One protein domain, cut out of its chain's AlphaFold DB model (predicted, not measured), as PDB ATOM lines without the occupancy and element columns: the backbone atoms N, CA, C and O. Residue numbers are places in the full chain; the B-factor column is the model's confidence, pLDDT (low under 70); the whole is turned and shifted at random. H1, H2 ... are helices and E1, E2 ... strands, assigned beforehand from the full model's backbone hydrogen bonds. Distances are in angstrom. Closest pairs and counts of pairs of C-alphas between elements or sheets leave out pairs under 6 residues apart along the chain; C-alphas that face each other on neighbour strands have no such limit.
ATOM      1  N   LEU A  34      64.496 106.519 154.023       79.69
ATOM      2  CA  LEU A  34      64.815 107.761 154.720       79.69
ATOM      3  C   LEU A  34      64.152 108.942 154.015       79.69
ATOM      4  O   LEU A  34      64.130 108.981 152.783       79.69
ATOM      5  N   PRO A  35      63.674 109.946 154.768       85.81
ATOM      6  CA  PRO A  35      63.206 111.184 154.173       85.81
ATOM      7  C   PRO A  35      64.325 111.855 153.372       85.81
ATOM      8  O   PRO A  35      65.485 111.896 153.788       85.81
ATOM      9  N   ASP A  36      63.970 112.435 152.232       87.25
ATOM     10  CA  ASP A  36      64.916 113.224 151.456       87.25
ATOM     11  C   ASP A  36      65.250 114.545 152.173       87.25
ATOM     12  O   ASP A  36      64.441 115.137 152.899       87.25
ATOM     13  N   ILE A  37      66.464 115.049 151.958       91.19
ATOM     14  CA  ILE A  37      66.832 116.408 152.358       91.19
ATOM     15  C   ILE A  37      66.043 117.400 151.502       91.19
ATOM     16  O   ILE A  37      66.149 117.402 150.274       91.19
ATOM     17  N   ALA A  38      65.296 118.289 152.164       91.94
ATOM     18  CA  ALA A  38      64.549 119.346 151.495       91.94
ATOM     19  C   ALA A  38      65.465 120.201 150.591       91.94
ATOM     20  O   ALA A  38      66.614 120.463 150.975       91.94
ATOM     21  N   PRO A  39      64.981 120.684 149.431       94.06
ATOM     22  CA  PRO A  39      65.761 121.542 148.545       94.06
ATOM     23  C   PRO A  39      66.373 122.742 149.277       94.06
ATOM     24  O   PRO A  39      65.805 123.256 150.242       94.06
ATOM     25  N   PHE A  40      67.551 123.171 148.831       95.75
ATOM     26  CA  PHE A  40      68.196 124.376 149.348       95.75
ATOM     27  C   PHE A  40      67.667 125.618 148.636       95.75
ATOM     28  O   PHE A  40      67.266 125.555 147.472       95.75
ATOM     29  N   THR A  41      67.710 126.750 149.328       96.81
ATOM     30  CA  THR A  41      67.399 128.067 148.764       96.81
ATOM     31  C   THR A  41      68.547 129.042 149.009       96.81
ATOM     32  O   THR A  41      69.361 128.839 149.906       96.81
ATOM     33  N   ALA A  42      68.589 130.147 148.265       96.62
ATOM     34  CA  ALA A  42      69.608 131.182 148.455       96.62
ATOM     35  C   ALA A  42      69.568 131.856 149.845       96.62
ATOM     36  O   ALA A  42      70.542 132.480 150.256       96.62
ATOM     37  N   ALA A  43      68.456 131.729 150.579       96.25
ATOM     38  CA  ALA A  43      68.334 132.228 151.947       96.25
ATOM     39  C   ALA A  43      68.988 131.297 152.987       96.25
ATOM     40  O   ALA A  43      69.201 131.709 154.128       96.25
ATOM     41  N   ASP A  44      69.306 130.053 152.616       97.44
ATOM     42  CA  ASP A  44      69.834 129.070 153.555       97.44
ATOM     43  C   ASP A  44      71.282 129.376 153.960       97.44
ATOM     44  O   ASP A  44      72.142 129.720 153.142       97.44
ATOM     45  N   ARG A  45      71.563 129.167 155.250       97.25
ATOM     46  CA  ARG A  45      72.909 129.134 155.828       97.25
ATOM     47  C   ARG A  45      73.169 127.719 156.324       97.25
ATOM     48  O   ARG A  45      72.703 127.329 157.390       97.25
ATOM     49  N   VAL A  46      73.871 126.932 155.524       96.88
ATOM     50  CA  VAL A  46      74.067 125.501 155.749       96.88
ATOM     51  C   VAL A  46      75.401 125.262 156.454       96.88
ATOM     52  O   VAL A  46      76.452 125.690 155.975       96.88
ATOM     53  N   ALA A  47      75.381 124.576 157.592       95.88
ATOM     54  CA  ALA A  47      76.584 124.077 158.247       95.88
ATOM     55  C   ALA A  47      76.699 122.567 158.030       95.88
ATOM     56  O   ALA A  47      75.765 121.826 158.326       95.88
ATOM     57  N   LEU A  48      77.850 122.114 157.538       93.75
ATOM     58  CA  LEU A  48      78.228 120.703 157.544       93.75
ATOM     59  C   LEU A  48      79.256 120.488 158.655       93.75
ATOM     60  O   LEU A  48      80.379 120.970 158.542       93.75
ATOM     61  N   VAL A  49      78.882 119.786 159.719       91.44
ATOM     62  CA  VAL A  49      79.771 119.488 160.848       91.44
ATOM     63  C   VAL A  49      80.417 118.130 160.612       91.44
ATOM     64  O   VAL A  49      79.722 117.129 160.449       91.44
ATOM     65  N   LEU A  50      81.748 118.091 160.570       87.44
ATOM     66  CA  LEU A  50      82.502 116.851 160.413       87.44
ATOM     67  C   LEU A  50      82.986 116.379 161.792       87.44
ATOM     68  O   LEU A  50      83.800 117.077 162.392       87.44
ATOM     69  N   PRO A  51      82.531 115.217 162.300       74.56
ATOM     70  CA  PRO A  51      82.812 114.792 163.676       74.56
ATOM     71  C   PRO A  51      84.264 114.345 163.918       74.56
ATOM     72  O   PRO A  51      84.745 114.441 165.041       74.56
ATOM     73  N   ASP A  52      84.991 113.941 162.867       73.81
ATOM     74  CA  ASP A  52      86.379 113.465 162.954       73.81
ATOM     75  C   ASP A  52      87.285 114.219 161.973       73.81
ATOM     76  O   ASP A  52      86.988 114.303 160.779       73.81
ATOM     77  N   SER A  53      88.438 114.719 162.413       62.88
ATOM     78  CA  SER A  53      89.391 115.365 161.504       62.88
ATOM     79  C   SER A  53      90.168 114.335 160.665       62.88
ATOM     80  O   SER A  53      90.543 113.260 161.127       62.88
ATOM     81  N   GLY A  54      90.392 114.638 159.380       61.91
ATOM     82  CA  GLY A  54      91.245 113.838 158.480       61.91
ATOM     83  C   GLY A  54      90.649 112.516 157.982       61.91
ATOM     84  O   GLY A  54      91.286 111.794 157.216       61.91
ATOM     85  N   ALA A  55      89.429 112.199 158.402       63.88
ATOM     86  CA  ALA A  55      88.720 110.992 158.014       63.88
ATOM     87  C   ALA A  55      87.801 111.236 156.798       63.88
ATOM     88  O   ALA A  55      87.553 110.327 156.005       63.88
ATOM     89  N   TRP A  56      87.300 112.456 156.643       72.75
ATOM     90  CA  TRP A  56      86.318 112.839 155.632       72.75
ATOM     91  C   TRP A  56      86.966 113.364 154.351       72.75
ATOM     92  O   TRP A  56      88.086 113.876 154.401       72.75
ATOM     93  N   PRO A  57      86.285 113.235 153.197       70.94
ATOM     94  CA  PRO A  57      86.790 113.804 151.962       70.94
ATOM     95  C   PRO A  57      86.794 115.336 152.009       70.94
ATOM     96  O   PRO A  57      86.183 115.951 152.884       70.94
ATOM     97  N   ALA A  58      87.492 115.950 151.051       75.19
ATOM     98  CA  ALA A  58      87.474 117.399 150.883       75.19
ATOM     99  C   ALA A  58      86.022 117.921 150.789       75.19
ATOM    100  O   ALA A  58      85.179 117.227 150.221       75.19
ATOM    101  N   PRO A  59      85.715 119.137 151.281       80.31
ATOM    102  CA  PRO A  59      84.366 119.714 151.252       80.31
ATOM    103  C   PRO A  59      83.623 119.573 149.916       80.31
ATOM    104  O   PRO A  59      82.432 119.278 149.893       80.31
ATOM    105  N   ASP A  60      84.329 119.729 148.798       76.19
ATOM    106  CA  ASP A  60      83.742 119.700 147.455       76.19
ATOM    107  C   ASP A  60      83.316 118.294 146.997       76.19
ATOM    108  O   ASP A  60      82.589 118.147 146.018       76.19
ATOM    109  N   ALA A  61      83.737 117.254 147.715       77.56
ATOM    110  CA  ALA A  61      83.313 115.880 147.483       77.56
ATOM    111  C   ALA A  61      81.937 115.556 148.083       77.56
ATOM    112  O   ALA A  61      81.404 114.481 147.819       77.56
ATOM    113  N   PHE A  62      81.363 116.436 148.904       85.44
ATOM    114  CA  PHE A  62      80.031 116.223 149.455       85.44
ATOM    115  C   PHE A  62      78.975 116.726 148.475       85.44
ATOM    116  O   PHE A  62      78.933 117.912 148.134       85.44
ATOM    117  N   GLY A  63      78.063 115.841 148.070       87.88
ATOM    118  CA  GLY A  63      76.940 116.223 147.213       87.88
ATOM    119  C   GLY A  63      76.058 117.303 147.852       87.88
ATOM    120  O   GLY A  63      75.573 118.196 147.160       87.88
ATOM    121  N   LEU A  64      75.937 117.292 149.186       91.38
ATOM    122  CA  LEU A  64      75.231 118.326 149.947       91.38
ATOM    123  C   LEU A  64      75.858 119.704 149.744       91.38
ATOM    124  O   LEU A  64      75.142 120.683 149.534       91.38
ATOM    125  N   VAL A  65      77.192 119.773 149.751       91.44
ATOM    126  CA  VAL A  65      77.920 121.027 149.556       91.44
ATOM    127  C   VAL A  65      77.726 121.556 148.147       91.44
ATOM    128  O   VAL A  65      77.440 122.741 147.968       91.44
ATOM    129  N   HIS A  66      77.813 120.676 147.155       89.19
ATOM    130  CA  HIS A  66      77.568 121.046 145.769       89.19
ATOM    131  C   HIS A  66      76.138 121.564 145.554       89.19
ATOM    132  O   HIS A  66      75.951 122.623 144.952       89.19
ATOM    133  N   ARG A  67      75.129 120.866 146.090       91.56
ATOM    134  CA  ARG A  67      73.720 121.241 145.919       91.56
ATOM    135  C   ARG A  67      73.379 122.544 146.638       91.56
ATOM    136  O   ARG A  67      72.712 123.393 146.053       91.56
ATOM    137  N   ALA A  68      73.882 122.744 147.856       93.94
ATOM    138  CA  ALA A  68      73.710 123.996 148.589       93.94
ATOM    139  C   ALA A  68      74.307 125.186 147.821       93.94
ATOM    140  O   ALA A  68      73.622 126.182 147.599       93.94
ATOM    141  N   ARG A  69      75.549 125.058 147.328       92.31
ATOM    142  CA  ARG A  69      76.192 126.114 146.524       92.31
ATOM    143  C   ARG A  69      75.447 126.394 145.223       92.31
ATOM    144  O   ARG A  69      75.267 127.554 144.870       92.31
ATOM    145  N   THR A  70      74.993 125.351 144.531       91.88
ATOM    146  CA  THR A  70      74.240 125.487 143.273       91.88
ATOM    147  C   THR A  70      72.906 126.203 143.486       91.88
ATOM    148  O   THR A  70      72.485 126.983 142.638       91.88
ATOM    149  N   ALA A  71      72.270 126.007 144.643       93.69
ATOM    150  CA  ALA A  71      71.066 126.734 145.041       93.69
ATOM    151  C   ALA A  71      71.328 128.174 145.533       93.69
ATOM    152  O   ALA A  71      70.385 128.878 145.893       93.69
ATOM    153  N   GLY A  72      72.590 128.615 145.577       95.81
ATOM    154  CA  GLY A  72      72.990 129.931 146.078       95.81
ATOM    155  C   GLY A  72      73.022 130.051 147.604       95.81
ATOM    156  O   GLY A  72      73.147 131.162 148.111       95.81
ATOM    157  N   ALA A  73      72.905 128.944 148.342       96.81
ATOM    158  CA  ALA A  73      72.979 128.953 149.799       96.81
ATOM    159  C   ALA A  73      74.403 129.271 150.279       96.81
ATOM    160  O   ALA A  73      75.399 128.838 149.687       96.81
ATOM    161  N   ALA A  74      74.513 129.959 151.414       96.25
ATOM    162  CA  ALA A  74      75.787 130.095 152.104       96.25
ATOM    163  C   ALA A  74      76.097 128.774 152.809       96.25
ATOM    164  O   ALA A  74      75.356 128.375 153.702       96.25
ATOM    165  N   ILE A  75      77.191 128.098 152.452       95.25
ATOM    166  CA  ILE A  75      77.596 126.855 153.115       95.25
ATOM    167  C   ILE A  75      78.997 126.940 153.707       95.25
ATOM    168  O   ILE A  75      79.927 127.437 153.068       95.25
ATOM    169  N   ARG A  76      79.156 126.409 154.922       94.12
ATOM    170  CA  ARG A  76      80.453 126.222 155.573       94.12
ATOM    171  C   ARG A  76      80.592 124.812 156.127       94.12
ATOM    172  O   ARG A  76      79.634 124.236 156.637       94.12
ATOM    173  N   VAL A  77      81.804 124.279 156.020       91.75
ATOM    174  CA  VAL A  77      82.191 123.013 156.642       91.75
ATOM    175  C   VAL A  77      82.942 123.338 157.921       91.75
ATOM    176  O   VAL A  77      83.854 124.161 157.885       91.75
ATOM    177  N   PHE A  78      82.528 122.717 159.019       90.69
ATOM    178  CA  PHE A  78      83.074 122.941 160.347       90.69
ATOM    179  C   PHE A  78      83.863 121.723 160.807       90.69
ATOM    180  O   PHE A  78      83.387 120.585 160.716       90.69
ATOM    181  N   ALA A  79      85.072 121.978 161.297       86.38
ATOM    182  CA  ALA A  79      85.888 120.972 161.960       86.38
ATOM    183  C   ALA A  79      85.374 120.701 163.390       86.38
ATOM    184  O   ALA A  79      84.641 121.525 163.951       86.38
ATOM    185  N   PRO A  80      85.766 119.573 164.013       83.12
ATOM    186  CA  PRO A  80      85.391 119.282 165.391       83.12
ATOM    187  C   PRO A  80      85.764 120.435 166.333       83.12
ATOM    188  O   PRO A  80      86.913 120.873 166.363       83.12
ATOM    189  N   GLY A  81      84.789 120.920 167.106       82.44
ATOM    190  CA  GLY A  81      84.983 121.990 168.091       82.44
ATOM    191  C   GLY A  81      84.950 123.421 167.541       82.44
ATOM    192  O   GLY A  81      85.038 124.361 168.331       82.44
ATOM    193  N   GLU A  82      84.791 123.628 166.230       87.88
ATOM    194  CA  GLU A  82      84.593 124.977 165.691       87.88
ATOM    195  C   GLU A  82      83.223 125.552 166.083       87.88
ATOM    196  O   GLU A  82      82.195 124.875 166.042       87.88
ATOM    197  N   SER A  83      83.198 126.836 166.452       88.31
ATOM    198  CA  SER A  83      81.963 127.513 166.851       88.31
ATOM    199  C   SER A  83      81.084 127.862 165.649       88.31
ATOM    200  O   SER A  83      81.524 128.522 164.704       88.31
ATOM    201  N   LEU A  84      79.801 127.506 165.743       91.69
ATOM    202  CA  LEU A  84      78.773 127.862 164.762       91.69
ATOM    203  C   LEU A  84      78.231 129.288 164.943       91.69
ATOM    204  O   LEU A  84      77.635 129.832 164.014       91.69
ATOM    205  N   ALA A  85      78.453 129.919 166.103       89.62
ATOM    206  CA  ALA A  85      77.772 131.155 166.504       89.62
ATOM    207  C   ALA A  85      77.991 132.318 165.522       89.62
ATOM    208  O   ALA A  85      77.050 133.013 165.156       89.62
ATOM    209  N   ALA A  86      79.222 132.493 165.033       90.31
ATOM    210  CA  ALA A  86      79.544 133.546 164.066       90.31
ATOM    211  C   ALA A  86      78.918 133.301 162.683       90.31
ATOM    212  O   ALA A  86      78.750 134.230 161.894       90.31
ATOM    213  N   PHE A  87      78.603 132.044 162.360       95.00
ATOM    214  CA  PHE A  87      77.957 131.694 161.107       95.00
ATOM    215  C   PHE A  87      76.434 131.664 161.217       95.00
ATOM    216  O   PHE A  87      75.805 131.945 160.207       95.00
ATOM    217  N   ALA A  88      75.842 131.390 162.381       94.19
ATOM    218  CA  ALA A  88      74.388 131.344 162.578       94.19
ATOM    219  C   ALA A  88      73.669 130.532 161.470       94.19
ATOM    220  O   ALA A  88      72.965 131.110 160.632       94.19
ATOM    221  N   PRO A  89      73.935 129.216 161.372       95.56
ATOM    222  CA  PRO A  89      73.320 128.371 160.356       95.56
ATOM    223  C   PRO A  89      71.803 128.269 160.551       95.56
ATOM    224  O   PRO A  89      71.313 128.191 161.670       95.56
ATOM    225  N   THR A  90      71.055 128.224 159.450       95.81
ATOM    226  CA  THR A  90      69.621 127.892 159.451       95.81
ATOM    227  C   THR A  90      69.391 126.387 159.352       95.81
ATOM    228  O   THR A  90      68.324 125.897 159.712       95.81
ATOM    229  N   ARG A  91      70.380 125.647 158.833       95.06
ATOM    230  CA  ARG A  91      70.343 124.193 158.659       95.06
ATOM    231  C   ARG A  91      71.708 123.620 159.014       95.06
ATOM    232  O   ARG A  91      72.713 124.039 158.441       95.06
ATOM    233  N   ILE A  92      71.747 122.655 159.926       94.69
ATOM    234  CA  ILE A  92      72.978 121.961 160.303       94.69
ATOM    235  C   ILE A  92      72.848 120.495 159.916       94.69
ATOM    236  O   ILE A  92      71.831 119.866 160.198       94.69
ATOM    237  N   TYR A  93      73.888 119.962 159.286       92.81
ATOM    238  CA  TYR A  93      73.985 118.568 158.888       92.81
ATOM    239  C   TYR A  93      75.265 117.940 159.412       92.81
ATOM    240  O   TYR A  93      76.339 118.536 159.347       92.81
ATOM    241  N   GLU A  94      75.149 116.699 159.859       89.50
ATOM    242  CA  GLU A  94      76.273 115.837 160.199       89.50
ATOM    243  C   GLU A  94      76.212 114.573 159.333       89.50
ATOM    244  O   GLU A  94      75.159 113.939 159.267       89.50
ATOM    245  N   PRO A  95      77.285 114.196 158.622       85.81
ATOM    246  CA  PRO A  95      77.263 113.022 157.760       85.81
ATOM    247  C   PRO A  95      77.244 111.729 158.588       85.81
ATOM    248  O   PRO A  95      77.899 111.637 159.626       85.81
ATOM    249  N   CYS A  96      76.539 110.704 158.104       80.06
ATOM    250  CA  CYS A  96      76.411 109.421 158.798       80.06
ATOM    251  C   CYS A  96      77.778 108.806 159.130       80.06
ATOM    252  O   CYS A  96      78.561 108.549 158.200       80.06
ATOM    253  N   PRO A  97      78.076 108.504 160.414       67.62
ATOM    254  CA  PRO A  97      79.276 107.760 160.756       67.62
ATOM    255  C   PRO A  97      79.163 106.395 160.071       67.62
ATOM    256  O   PRO A  97      78.174 105.681 160.213       67.62
ATOM    257  N   GLY A  98      80.135 106.053 159.224       58.62
ATOM    258  CA  GLY A  98      80.118 104.728 158.601       58.62
ATOM    259  C   GLY A  98      80.411 103.641 159.625       58.62
ATOM    260  O   GLY A  98      80.951 103.940 160.691       58.62
ATOM    261  N   PRO A  99      80.148 102.368 159.302       49.66
ATOM    262  CA  PRO A  99      80.558 101.296 160.187       49.66
ATOM    263  C   PRO A  99      82.080 101.231 160.289       49.66
ATOM    264  O   PRO A  99      82.815 101.574 159.356       49.66
ATOM    265  N   PHE A 100      82.532 100.714 161.429       45.00
ATOM    266  CA  PHE A 100      83.940 100.546 161.787       45.00
ATOM    267  C   PHE A 100      84.756  99.711 160.775       45.00
ATOM    268  O   PHE A 100      85.975  99.853 160.727       45.00
ATOM    269  N   ALA A 101      84.115  98.869 159.952       44.34
ATOM    270  CA  ALA A 101      84.783  97.985 158.993       44.34
ATOM    271  C   ALA A 101      84.033  97.908 157.643       44.34
ATOM    272  O   ALA A 101      83.065  97.159 157.511       44.34
ATOM    273  N   PRO A 102      84.464  98.650 156.609       47.41
ATOM    274  CA  PRO A 102      83.892  98.551 155.272       47.41
ATOM    275  C   PRO A 102      84.474  97.340 154.519       47.41
ATOM    276  O   PRO A 102      85.443  97.484 153.773       47.41
ATOM    277  N   THR A 103      83.905  96.141 154.655       45.38
ATOM    278  CA  THR A 103      84.232  95.045 153.721       45.38
ATOM    279  C   THR A 103      83.514  95.284 152.401       45.38
ATOM    280  O   THR A 103      82.353  94.924 152.256       45.38
ATOM    281  N   GLY A 104      84.214  95.917 151.458       45.41
ATOM    282  CA  GLY A 104      83.818  95.965 150.051       45.41
ATOM    283  C   GLY A 104      82.413  96.513 149.820       45.41
ATOM    284  O   GLY A 104      81.531  95.770 149.416       45.41
ATOM    285  N   TYR A 105      82.215  97.816 150.028       48.69
ATOM    286  CA  TYR A 105      80.959  98.465 149.658       48.69
ATOM    287  C   TYR A 105      80.726  98.375 148.147       48.69
ATOM    288  O   TYR A 105      81.426  99.026 147.362       48.69
ATOM    289  N   HIS A 106      79.739  97.569 147.755       47.94
ATOM    290  CA  HIS A 106      79.094  97.680 146.450       47.94
ATOM    291  C   HIS A 106      78.389  99.051 146.369       47.94
ATOM    292  O   HIS A 106      77.851  99.490 147.383       47.94
ATOM    293  N   PRO A 107      78.331  99.731 145.208       46.50
ATOM    294  CA  PRO A 107      77.637 101.022 145.071       46.50
ATOM    295  C   PRO A 107      76.161 100.992 145.504       46.50
ATOM    296  O   PRO A 107      75.600 102.018 145.864       46.50
ATOM    297  N   GLU A 108      75.544  99.805 145.479       46.19
ATOM    298  CA  GLU A 108      74.160  99.565 145.920       46.19
ATOM    299  C   GLU A 108      74.048  99.039 147.365       46.19
ATOM    300  O   GLU A 108      72.942  98.781 147.831       46.19
ATOM    301  N   GLN A 109      75.161  98.824 148.074       52.12
ATOM    302  CA  GLN A 109      75.139  98.443 149.487       52.12
ATOM    303  C   GLN A 109      75.080  99.701 150.344       52.12
ATOM    304  O   GLN A 109      76.060 100.435 150.486       52.12
ATOM    305  N   TRP A 110      73.915  99.932 150.932       54.78
ATOM    306  CA  TRP A 110      73.702 101.067 151.813       54.78
ATOM    307  C   TRP A 110      74.330 100.816 153.187       54.78
ATOM    308  O   TRP A 110      74.360  99.669 153.652       54.78
ATOM    309  N   PRO A 111      74.872 101.854 153.849       55.88
ATOM    310  CA  PRO A 111      75.372 101.702 155.204       55.88
ATOM    311  C   PRO A 111      74.225 101.235 156.108       55.88
ATOM    312  O   PRO A 111      73.143 101.820 156.106       55.88
ATOM    313  N   ALA A 112      74.456 100.171 156.878       56.41
ATOM    314  CA  ALA A 112      73.561  99.850 157.978       56.41
ATOM    315  C   ALA A 112      73.641 101.012 158.975       56.41
ATOM    316  O   ALA A 112      74.728 101.308 159.477       56.41
ATOM    317  N   LEU A 113      72.513 101.684 159.216       61.00
ATOM    318  CA  LEU A 113      72.430 102.714 160.249       61.00
ATOM    319  C   LEU A 113      72.888 102.110 161.590       61.00
ATOM    320  O   LEU A 113      72.574 100.939 161.853       61.00
ATOM    321  N   PRO A 114      73.625 102.858 162.430       58.91
ATOM    322  CA  PRO A 114      74.084 102.368 163.725       58.91
ATOM    323  C   PRO A 114      72.933 101.758 164.542       58.91
ATOM    324  O   PRO A 114      71.838 102.315 164.619       58.91
ATOM    325  N   ALA A 115      73.165 100.590 165.151       55.19
ATOM    326  CA  ALA A 115      72.120  99.821 165.840       55.19
ATOM    327  C   ALA A 115      71.465 100.588 167.005       55.19
ATOM    328  O   ALA A 115      70.293 100.364 167.307       55.19
ATOM    329  N   GLU A 116      72.199 101.516 167.625       52.59
ATOM    330  CA  GLU A 116      71.731 102.349 168.740       52.59
ATOM    331  C   GLU A 116      70.828 103.519 168.306       52.59
ATOM    332  O   GLU A 116      70.161 104.126 169.146       52.59
ATOM    333  N   GLU A 117      70.752 103.799 167.001       53.12
ATOM    334  CA  GLU A 117      70.108 104.989 166.431       53.12
ATOM    335  C   GLU A 117      68.773 104.696 165.733       53.12
ATOM    336  O   GLU A 117      68.144 105.596 165.193       53.12
ATOM    337  N   ARG A 118      68.256 103.462 165.831       51.38
ATOM    338  CA  ARG A 118      66.862 103.122 165.464       51.38
ATOM    339  C   ARG A 118      65.826 103.650 166.471       51.38
ATOM    340  O   ARG A 118      64.706 103.145 166.537       51.38
ATOM    341  N   LYS A 119      66.213 104.613 167.312       42.44
ATOM    342  CA  LYS A 119      65.335 105.259 168.287       42.44
ATOM    343  C   LYS A 119      64.592 106.412 167.603       42.44
ATOM    344  O   LYS A 119      65.211 107.138 166.826       42.44
ATOM    345  N   PRO A 120      63.300 106.617 167.900       39.59
ATOM    346  CA  PRO A 120      62.570 107.785 167.414       39.59
ATOM    347  C   PRO A 120      63.272 109.072 167.885       39.59
ATOM    348  O   PRO A 120      63.559 109.204 169.076       39.59
ATOM    349  N   GLY A 121      63.584 109.985 166.957       48.50
ATOM    350  CA  GLY A 121      64.325 111.230 167.221       48.50
ATOM    351  C   GLY A 121      65.719 111.322 166.578       48.50
ATOM    352  O   GLY A 121      66.349 112.375 166.651       48.50
ATOM    353  N   HIS A 122      66.198 110.258 165.926       56.91
ATOM    354  CA  HIS A 122      67.368 110.291 165.039       56.91
ATOM    355  C   HIS A 122      66.915 110.145 163.586       56.91
ATOM    356  O   HIS A 122      67.160 109.129 162.935       56.91
ATOM    357  N   ASP A 123      66.212 111.159 163.091       77.19
ATOM    358  CA  ASP A 123      65.680 111.150 161.733       77.19
ATOM    359  C   ASP A 123      66.833 111.464 160.782       77.19
ATOM    360  O   ASP A 123      67.186 112.614 160.547       77.19
ATOM    361  N   TRP A 124      67.515 110.424 160.312       83.44
ATOM    362  CA  TRP A 124      68.492 110.540 159.241       83.44
ATOM    363  C   TRP A 124      67.771 110.924 157.948       83.44
ATOM    364  O   TRP A 124      66.722 110.374 157.631       83.44
ATOM    365  N   HIS A 125      68.348 111.841 157.180       87.38
ATOM    366  CA  HIS A 125      67.851 112.205 155.860       87.38
ATOM    367  C   HIS A 125      68.834 111.751 154.794       87.38
ATOM    368  O   HIS A 125      70.052 111.826 154.978       87.38
ATOM    369  N   GLN A 126      68.312 111.324 153.654       86.69
ATOM    370  CA  GLN A 126      69.129 110.978 152.502       86.69
ATOM    371  C   GLN A 126      69.178 112.122 151.487       86.69
ATOM    372  O   GLN A 126      68.248 112.910 151.325       86.69
ATOM    373  N   LEU A 127      70.285 112.197 150.763       87.88
ATOM    374  CA  LEU A 127      70.459 113.059 149.611       87.88
ATOM    375  C   LEU A 127      70.687 112.183 148.382       87.88
ATOM    376  O   LEU A 127      71.798 111.731 148.110       87.88
ATOM    377  N   VAL A 128      69.629 111.962 147.608       83.56
ATOM    378  CA  VAL A 128      69.750 111.246 146.337       83.56
ATOM    379  C   VAL A 128      70.414 112.162 145.311       83.56
ATOM    380  O   VAL A 128      69.887 113.228 144.979       83.56
ATOM    381  N   LEU A 129      71.588 111.759 144.825       81.12
ATOM    382  CA  LEU A 129      72.332 112.482 143.797       81.12
ATOM    383  C   LEU A 129      71.845 112.097 142.401       81.12
ATOM    384  O   LEU A 129      71.633 110.924 142.094       81.12
ATOM    385  N   THR A 130      71.721 113.093 141.532       84.00
ATOM    386  CA  THR A 130      71.573 112.865 140.095       84.00
ATOM    387  C   THR A 130      72.846 112.218 139.530       84.00
ATOM    388  O   THR A 130      73.930 112.368 140.103       84.00
ATOM    389  N   PRO A 131      72.780 111.549 138.364       82.69
ATOM    390  CA  PRO A 131      73.969 110.972 137.731       82.69
ATOM    391  C   PRO A 131      75.102 111.988 137.489       82.69
ATOM    392  O   PRO A 131      76.283 111.658 137.623       82.69
ATOM    393  N   ALA A 132      74.748 113.238 137.171       82.06
ATOM    394  CA  ALA A 132      75.707 114.322 136.971       82.06
ATOM    395  C   ALA A 132      76.411 114.711 138.283       82.06
ATOM    396  O   ALA A 132      77.642 114.760 138.330       82.06
ATOM    397  N   GLU A 133      75.650 114.904 139.365       83.44
ATOM    398  CA  GLU A 133      76.197 115.190 140.699       83.44
ATOM    399  C   GLU A 133      77.078 114.037 141.201       83.44
ATOM    400  O   GLU A 133      78.167 114.270 141.728       83.44
ATOM    401  N   GLN A 134      76.660 112.787 140.974       81.69
ATOM    402  CA  GLN A 134      77.443 111.605 141.335       81.69
ATOM    403  C   GLN A 134      78.790 111.567 140.599       81.69
ATOM    404  O   GLN A 134      79.814 111.225 141.190       81.69
ATOM    405  N   THR A 135      78.807 111.937 139.317       81.06
ATOM    406  CA  THR A 135      80.028 111.970 138.497       81.06
ATOM    407  C   THR A 135      80.989 113.060 138.970       81.06
ATOM    408  O   THR A 135      82.180 112.795 139.158       81.06
ATOM    409  N   ALA A 136      80.476 114.268 139.219       81.38
ATOM    410  CA  ALA A 136      81.263 115.386 139.737       81.38
ATOM    411  C   ALA A 136      81.891 115.044 141.098       81.38
ATOM    412  O   ALA A 136      83.100 115.194 141.289       81.38
ATOM    413  N   ARG A 137      81.091 114.470 142.003       82.31
ATOM    414  CA  ARG A 137      81.538 113.968 143.304       82.31
ATOM    415  C   ARG A 137      82.639 112.923 143.177       82.31
ATOM    416  O   ARG A 137      83.689 113.067 143.796       82.31
ATOM    417  N   ASN A 138      82.424 111.882 142.375       80.88
ATOM    418  CA  ASN A 138      83.410 110.815 142.199       80.88
ATOM    419  C   ASN A 138      84.741 111.369 141.668       80.88
ATOM    420  O   ASN A 138      85.804 110.954 142.124       80.88
ATOM    421  N   THR A 139      84.685 112.347 140.763       83.44
ATOM    422  CA  THR A 139      85.875 113.021 140.223       83.44
ATOM    423  C   THR A 139      86.625 113.791 141.312       83.44
ATOM    424  O   THR A 139      87.832 113.607 141.470       83.44
ATOM    425  N   ALA A 140      85.919 114.592 142.118       82.94
ATOM    426  CA  ALA A 140      86.509 115.360 143.218       82.94
ATOM    427  C   ALA A 140      87.143 114.456 144.289       82.94
ATOM    428  O   ALA A 140      88.250 114.712 144.761       82.94
ATOM    429  N   VAL A 141      86.471 113.355 144.634       81.81
ATOM    430  CA  VAL A 141      86.967 112.340 145.573       81.81
ATOM    431  C   VAL A 141      88.264 111.709 145.077       81.81
ATOM    432  O   VAL A 141      89.209 111.560 145.851       81.81
ATOM    433  N   LEU A 142      88.304 111.297 143.806       83.94
ATOM    434  CA  LEU A 142      89.483 110.656 143.224       83.94
ATOM    435  C   LEU A 142      90.665 111.628 143.181       83.94
ATOM    436  O   LEU A 142      91.771 111.245 143.563       83.94
ATOM    437  N   ALA A 143      90.422 112.886 142.802       83.69
ATOM    438  CA  ALA A 143      91.438 113.936 142.817       83.69
ATOM    439  C   ALA A 143      91.986 114.179 144.233       83.69
ATOM    440  O   ALA A 143      93.200 114.210 144.429       83.69
ATOM    441  N   ALA A 144      91.111 114.265 145.241       81.25
ATOM    442  CA  ALA A 144      91.529 114.402 146.633       81.25
ATOM    443  C   ALA A 144      92.343 113.186 147.108       81.25
ATOM    444  O   ALA A 144      93.339 113.341 147.813       81.25
ATOM    445  N   ALA A 145      91.947 111.967 146.722       81.12
ATOM    446  CA  ALA A 145      92.641 110.744 147.134       81.12
ATOM    447  C   ALA A 145      94.042 110.676 146.543       81.12
ATOM    448  O   ALA A 145      94.979 110.272 147.229       81.12
ATOM    449  N   GLN A 146      94.179 111.112 145.294       84.19
ATOM    450  CA  GLN A 146      95.466 111.220 144.636       84.19
ATOM    451  C   GLN A 146      96.352 112.275 145.313       84.19
ATOM    452  O   GLN A 146      97.490 111.972 145.651       84.19
ATOM    453  N   ALA A 147      95.811 113.451 145.643       83.31
ATOM    454  CA  ALA A 147      96.561 114.499 146.341       83.31
ATOM    455  C   ALA A 147      97.089 114.057 147.724       83.31
ATOM    456  O   ALA A 147      98.206 114.410 148.111       83.31
ATOM    457  N   ILE A 148      96.326 113.250 148.475       80.19
ATOM    458  CA  ILE A 148      96.791 112.670 149.750       80.19
ATOM    459  C   ILE A 148      97.999 111.754 149.525       80.19
ATOM    460  O   ILE A 148      98.979 111.831 150.266       80.19
ATOM    461  N   ARG A 149      97.944 110.911 148.487       80.88
ATOM    462  CA  ARG A 149      99.047 110.005 148.139       80.88
ATOM    463  C   ARG A 149     100.288 110.780 147.703       80.88
ATOM    464  O   ARG A 149     101.373 110.511 148.208       80.88
ATOM    465  N   ASP A 150     100.115 111.769 146.830       85.12
ATOM    466  CA  ASP A 150     101.218 112.538 146.241       85.12
ATOM    467  C   ASP A 150     101.910 113.454 147.258       85.12
ATOM    468  O   ASP A 150     103.111 113.695 147.171       85.12
ATOM    469  N   SER A 151     101.171 113.943 148.257       81.75
ATOM    470  CA  SER A 151     101.717 114.798 149.321       81.75
ATOM    471  C   SER A 151     102.521 114.042 150.384       81.75
ATOM    472  O   SER A 151     103.095 114.676 151.267       81.75
ATOM    473  N   GLY A 152     102.527 112.703 150.363       77.81
ATOM    474  CA  GLY A 152     103.123 111.893 151.431       77.81
ATOM    475  C   GLY A 152     102.414 112.042 152.785       77.81
ATOM    476  O   GLY A 152     102.939 111.607 153.807       77.81
ATOM    477  N   SER A 153     101.228 112.663 152.803       75.50
ATOM    478  CA  SER A 153     100.399 112.839 154.000       75.50
ATOM    479  C   SER A 153      99.553 111.606 154.321       75.50
ATOM    480  O   SER A 153      98.877 111.567 155.355       75.50
ATOM    481  N   ASP A 154      99.580 110.595 153.454       74.50
ATOM    482  CA  ASP A 154      99.045 109.281 153.776       74.50
ATOM    483  C   ASP A 154      99.901 108.614 154.863       74.50
ATOM    484  O   ASP A 154     101.092 108.894 155.007       74.50
ATOM    485  N   ASN A 155      99.303 107.731 155.658       70.44
ATOM    486  CA  ASN A 155     100.116 106.936 156.574       70.44
ATOM    487  C   ASN A 155     100.841 105.815 155.802       70.44
ATOM    488  O   ASN A 155     100.429 105.482 154.692       70.44
ATOM    489  N   PRO A 156     101.898 105.194 156.364       66.50
ATOM    490  CA  PRO A 156     102.669 104.157 155.663       66.50
ATOM    491  C   PRO A 156     101.826 102.979 155.148       66.50
ATOM    492  O   PRO A 156     102.235 102.273 154.235       66.50
ATOM    493  N   GLN A 157     100.642 102.766 155.732       72.12
ATOM    494  CA  GLN A 157      99.680 101.739 155.343       72.12
ATOM    495  C   GLN A 157      98.692 102.179 154.241       72.12
ATOM    496  O   GLN A 157      97.838 101.385 153.853       72.12
ATOM    497  N   GLY A 158      98.750 103.425 153.752       66.94
ATOM    498  CA  GLY A 158      97.846 103.948 152.715       66.94
ATOM    499  C   GLY A 158      96.382 104.090 153.158       66.94
ATOM    500  O   GLY A 158      95.452 104.107 152.344       66.94
ATOM    501  N   SER A 159      96.141 104.092 154.468       71.69
ATOM    502  CA  SER A 159      94.804 103.944 155.036       71.69
ATOM    503  C   SER A 159      93.985 105.234 154.999       71.69
ATOM    504  O   SER A 159      92.760 105.141 155.038       71.69
ATOM    505  N   ARG A 160      94.596 106.425 154.873       71.75
ATOM    506  CA  ARG A 160      93.834 107.688 154.808       71.75
ATOM    507  C   ARG A 160      93.154 107.834 153.457       71.75
ATOM    508  O   ARG A 160      91.939 108.036 153.407       71.75
ATOM    509  N   ALA A 161      93.897 107.644 152.364       73.56
ATOM    510  CA  ALA A 161      93.308 107.657 151.029       73.56
ATOM    511  C   ALA A 161      92.274 106.527 150.870       73.56
ATOM    512  O   ALA A 161      91.191 106.746 150.325       73.56
ATOM    513  N   ALA A 162      92.557 105.329 151.399       72.62
ATOM    514  CA  ALA A 162      91.614 104.212 151.375       72.62
ATOM    515  C   ALA A 162      90.334 104.490 152.189       72.62
ATOM    516  O   ALA A 162      89.232 104.215 151.709       72.62
ATOM    517  N   ALA A 163      90.452 105.074 153.385       71.25
ATOM    518  CA  ALA A 163      89.309 105.443 154.216       71.25
ATOM    519  C   ALA A 163      88.446 106.523 153.551       71.25
ATOM    520  O   ALA A 163      87.217 106.427 153.573       71.25
ATOM    521  N   MET A 164      89.069 107.511 152.906       74.56
ATOM    522  CA  MET A 164      88.362 108.548 152.157       74.56
ATOM    523  C   MET A 164      87.615 107.977 150.944       74.56
ATOM    524  O   MET A 164      86.432 108.263 150.762       74.56
ATOM    525  N   LEU A 165      88.258 107.114 150.151       75.75
ATOM    526  CA  LEU A 165      87.614 106.429 149.022       75.75
ATOM    527  C   LEU A 165      86.471 105.519 149.488       75.75
ATOM    528  O   LEU A 165      85.416 105.474 148.860       75.75
ATOM    529  N   SER A 166      86.651 104.818 150.608       70.38
ATOM    530  CA  SER A 166      85.596 104.013 151.227       70.38
ATOM    531  C   SER A 166      84.409 104.868 151.678       70.38
ATOM    532  O   SER A 166      83.263 104.467 151.486       70.38
ATOM    533  N   ARG A 167      84.663 106.058 152.240       71.12
ATOM    534  CA  ARG A 167      83.632 107.041 152.615       71.12
ATOM    535  C   ARG A 167      82.870 107.578 151.417       71.12
ATOM    536  O   ARG A 167      81.649 107.624 151.446       71.12
ATOM    537  N   ALA A 168      83.571 107.900 150.342       70.44
ATOM    538  CA  ALA A 168      82.958 108.401 149.123       70.44
ATOM    539  C   ALA A 168      82.133 107.363 148.348       70.44
ATOM    540  O   ALA A 168      81.284 107.726 147.544       70.44
ATOM    541  N   ARG A 169      82.325 106.059 148.563       65.75
ATOM    542  CA  ARG A 169      81.437 105.042 147.967       65.75
ATOM    543  C   ARG A 169      80.059 104.983 148.627       65.75
ATOM    544  O   ARG A 169      79.189 104.282 148.127       65.75
ATOM    545  N   ARG A 170      79.861 105.687 149.743       68.81
ATOM    546  CA  ARG A 170      78.631 105.640 150.538       68.81
ATOM    547  C   ARG A 170      77.571 106.562 149.954       68.81
ATOM    548  O   ARG A 170      77.903 107.586 149.348       68.81
ATOM    549  N   ALA A 171      76.317 106.200 150.201       69.94
ATOM    550  CA  ALA A 171      75.196 107.101 150.021       69.94
ATOM    551  C   ALA A 171      75.338 108.331 150.925       69.94
ATOM    552  O   ALA A 171      75.891 108.265 152.026       69.94
ATOM    553  N   GLU A 172      74.842 109.453 150.430       82.31
ATOM    554  CA  GLU A 172      74.866 110.740 151.105       82.31
ATOM    555  C   GLU A 172      73.728 110.782 152.136       82.31
ATOM    556  O   GLU A 172      72.593 111.110 151.808       82.31
ATOM    557  N   ILE A 173      74.022 110.384 153.374       84.19
ATOM    558  CA  ILE A 173      73.069 110.357 154.490       84.19
ATOM    559  C   ILE A 173      73.551 111.320 155.569       84.19
ATOM    560  O   ILE A 173      74.726 111.298 155.947       84.19
ATOM    561  N   TYR A 174      72.636 112.142 156.073       87.56
ATOM    562  CA  TYR A 174      72.934 113.218 157.003       87.56
ATOM    563  C   TYR A 174      71.928 113.278 158.142       87.56
ATOM    564  O   TYR A 174      70.726 113.131 157.935       87.56
ATOM    565  N   ARG A 175      72.422 113.552 159.344       88.69
ATOM    566  CA  ARG A 175      71.616 113.858 160.514       88.69
ATOM    567  C   ARG A 175      71.396 115.368 160.555       88.69
ATOM    568  O   ARG A 175      72.386 116.101 160.639       88.69
ATOM    569  N   PRO A 176      70.149 115.852 160.473       90.69
ATOM    570  CA  PRO A 176      69.848 117.238 160.769       90.69
ATOM    571  C   PRO A 176      70.076 117.490 162.263       90.69
ATOM    572  O   PRO A 176      69.667 116.694 163.109       90.69
ATOM    573  N   LEU A 177      70.739 118.593 162.585       88.81
ATOM    574  CA  LEU A 177      70.950 119.044 163.958       88.81
ATOM    575  C   LEU A 177      70.179 120.350 164.200       88.81
ATOM    576  O   LEU A 177      69.988 121.126 163.257       88.81
ATOM    577  N   PRO A 178      69.728 120.605 165.441       86.06
ATOM    578  CA  PRO A 178      69.107 121.876 165.789       86.06
ATOM    579  C   PRO A 178      70.120 123.029 165.631       86.06
ATOM    580  O   PRO A 178      71.263 122.850 166.059       86.06
TER     581      PRO A 178
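AT A GLANCE: This is residues 34 to 178 of the 179 residues of an uncharacterized protein of Lentisphaerae bacterium (UniProt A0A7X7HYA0). A strongly twisted sheet of five strands has the short helix H1 on one face, and a helical hairpin, H2 and H3, reaches away from the sheet and makes one end of the longest axis. A long link, residues 96 to 124, loops out between E3 and E4, and its residues 115 to 121 stick out free. The printed part has 145 residues with three named helices and five named strands, in the order E1 H1 E2 E3 E4 H2 H3 E5; the sheet is mixed, in the order E2 E1 E3 E5 E4. The class is mixed, helices and strands, with 62 residues, under half, in named elements. The whole is compact, with a radius of gyration of the C-alphas of 15.2 A and spans of 42 by 34 by 32 A.

HOW THE PARTS SIT: E1, residues 45 to 49, is parallel to E2, residues 74 to 78, with N 46 and O 74 2.8 A apart, within hydrogen-bond range. E1 is also parallel to E3, residues 91 to 95, with N 93 and O 47 at 2.8 A. E3 is antiparallel to E5, residues 172 to 177, with N 175 and O 94 at 2.8 A. E5 is antiparallel to E4, residues 125 to 127, with N 127 and O 172 at 2.8 A. The pairing is staggered: E5 pairs with E4 over residues 172 to 174 and with E3 over 174 to 177. H1, residues 63 to 70, is on the sheet; the C-alphas of Ala 68 and Ile 75 are its closest to E2, 6.6 A. E1, H1 and E2 form a strand-helix-strand unit, two parallel neighbour strands with a helix between, and its crossover is right-handed. H2, residues 131 to 150, touches H1 with residues 133 to 137 alone, at a steep tilt of 68 degrees, only just short of about perpendicular; the closest C-alphas are those of Gly 63 and Arg 137, 6.4 A. H2 and H3, residues 159 to 168, touch and form a hairpin, opposite ways at a shallow tilt of 5 degrees; the closest C-alphas are those of Ala 145 and Ala 161, 5.0 A. H2 and H3 are not on the sheet. In H1, H2 and H3 every O i to N i+4 pair is within hydrogen-bond range.

IN THESE COORDINATES: E1 begins at C-alpha 45, (72.909, 129.134, 155.828). H2 runs 28.6 A to C-alpha 150, (101.218, 112.538, 146.241). H3 is 14.0 A long. E5, 15.8 A, ends at C-alpha 177, (70.950, 119.044, 163.958).

THE WHOLE: The C-alphas farthest apart are those of Ala 43 and Pro 156, 44.5 A. The printed part has no cut. The links E1 to H1, E2 to E3 and E3 to E4 are long. The mean pLDDT of the printed part is 78.1; 34 residues are under 70, among them residues 97 to 122.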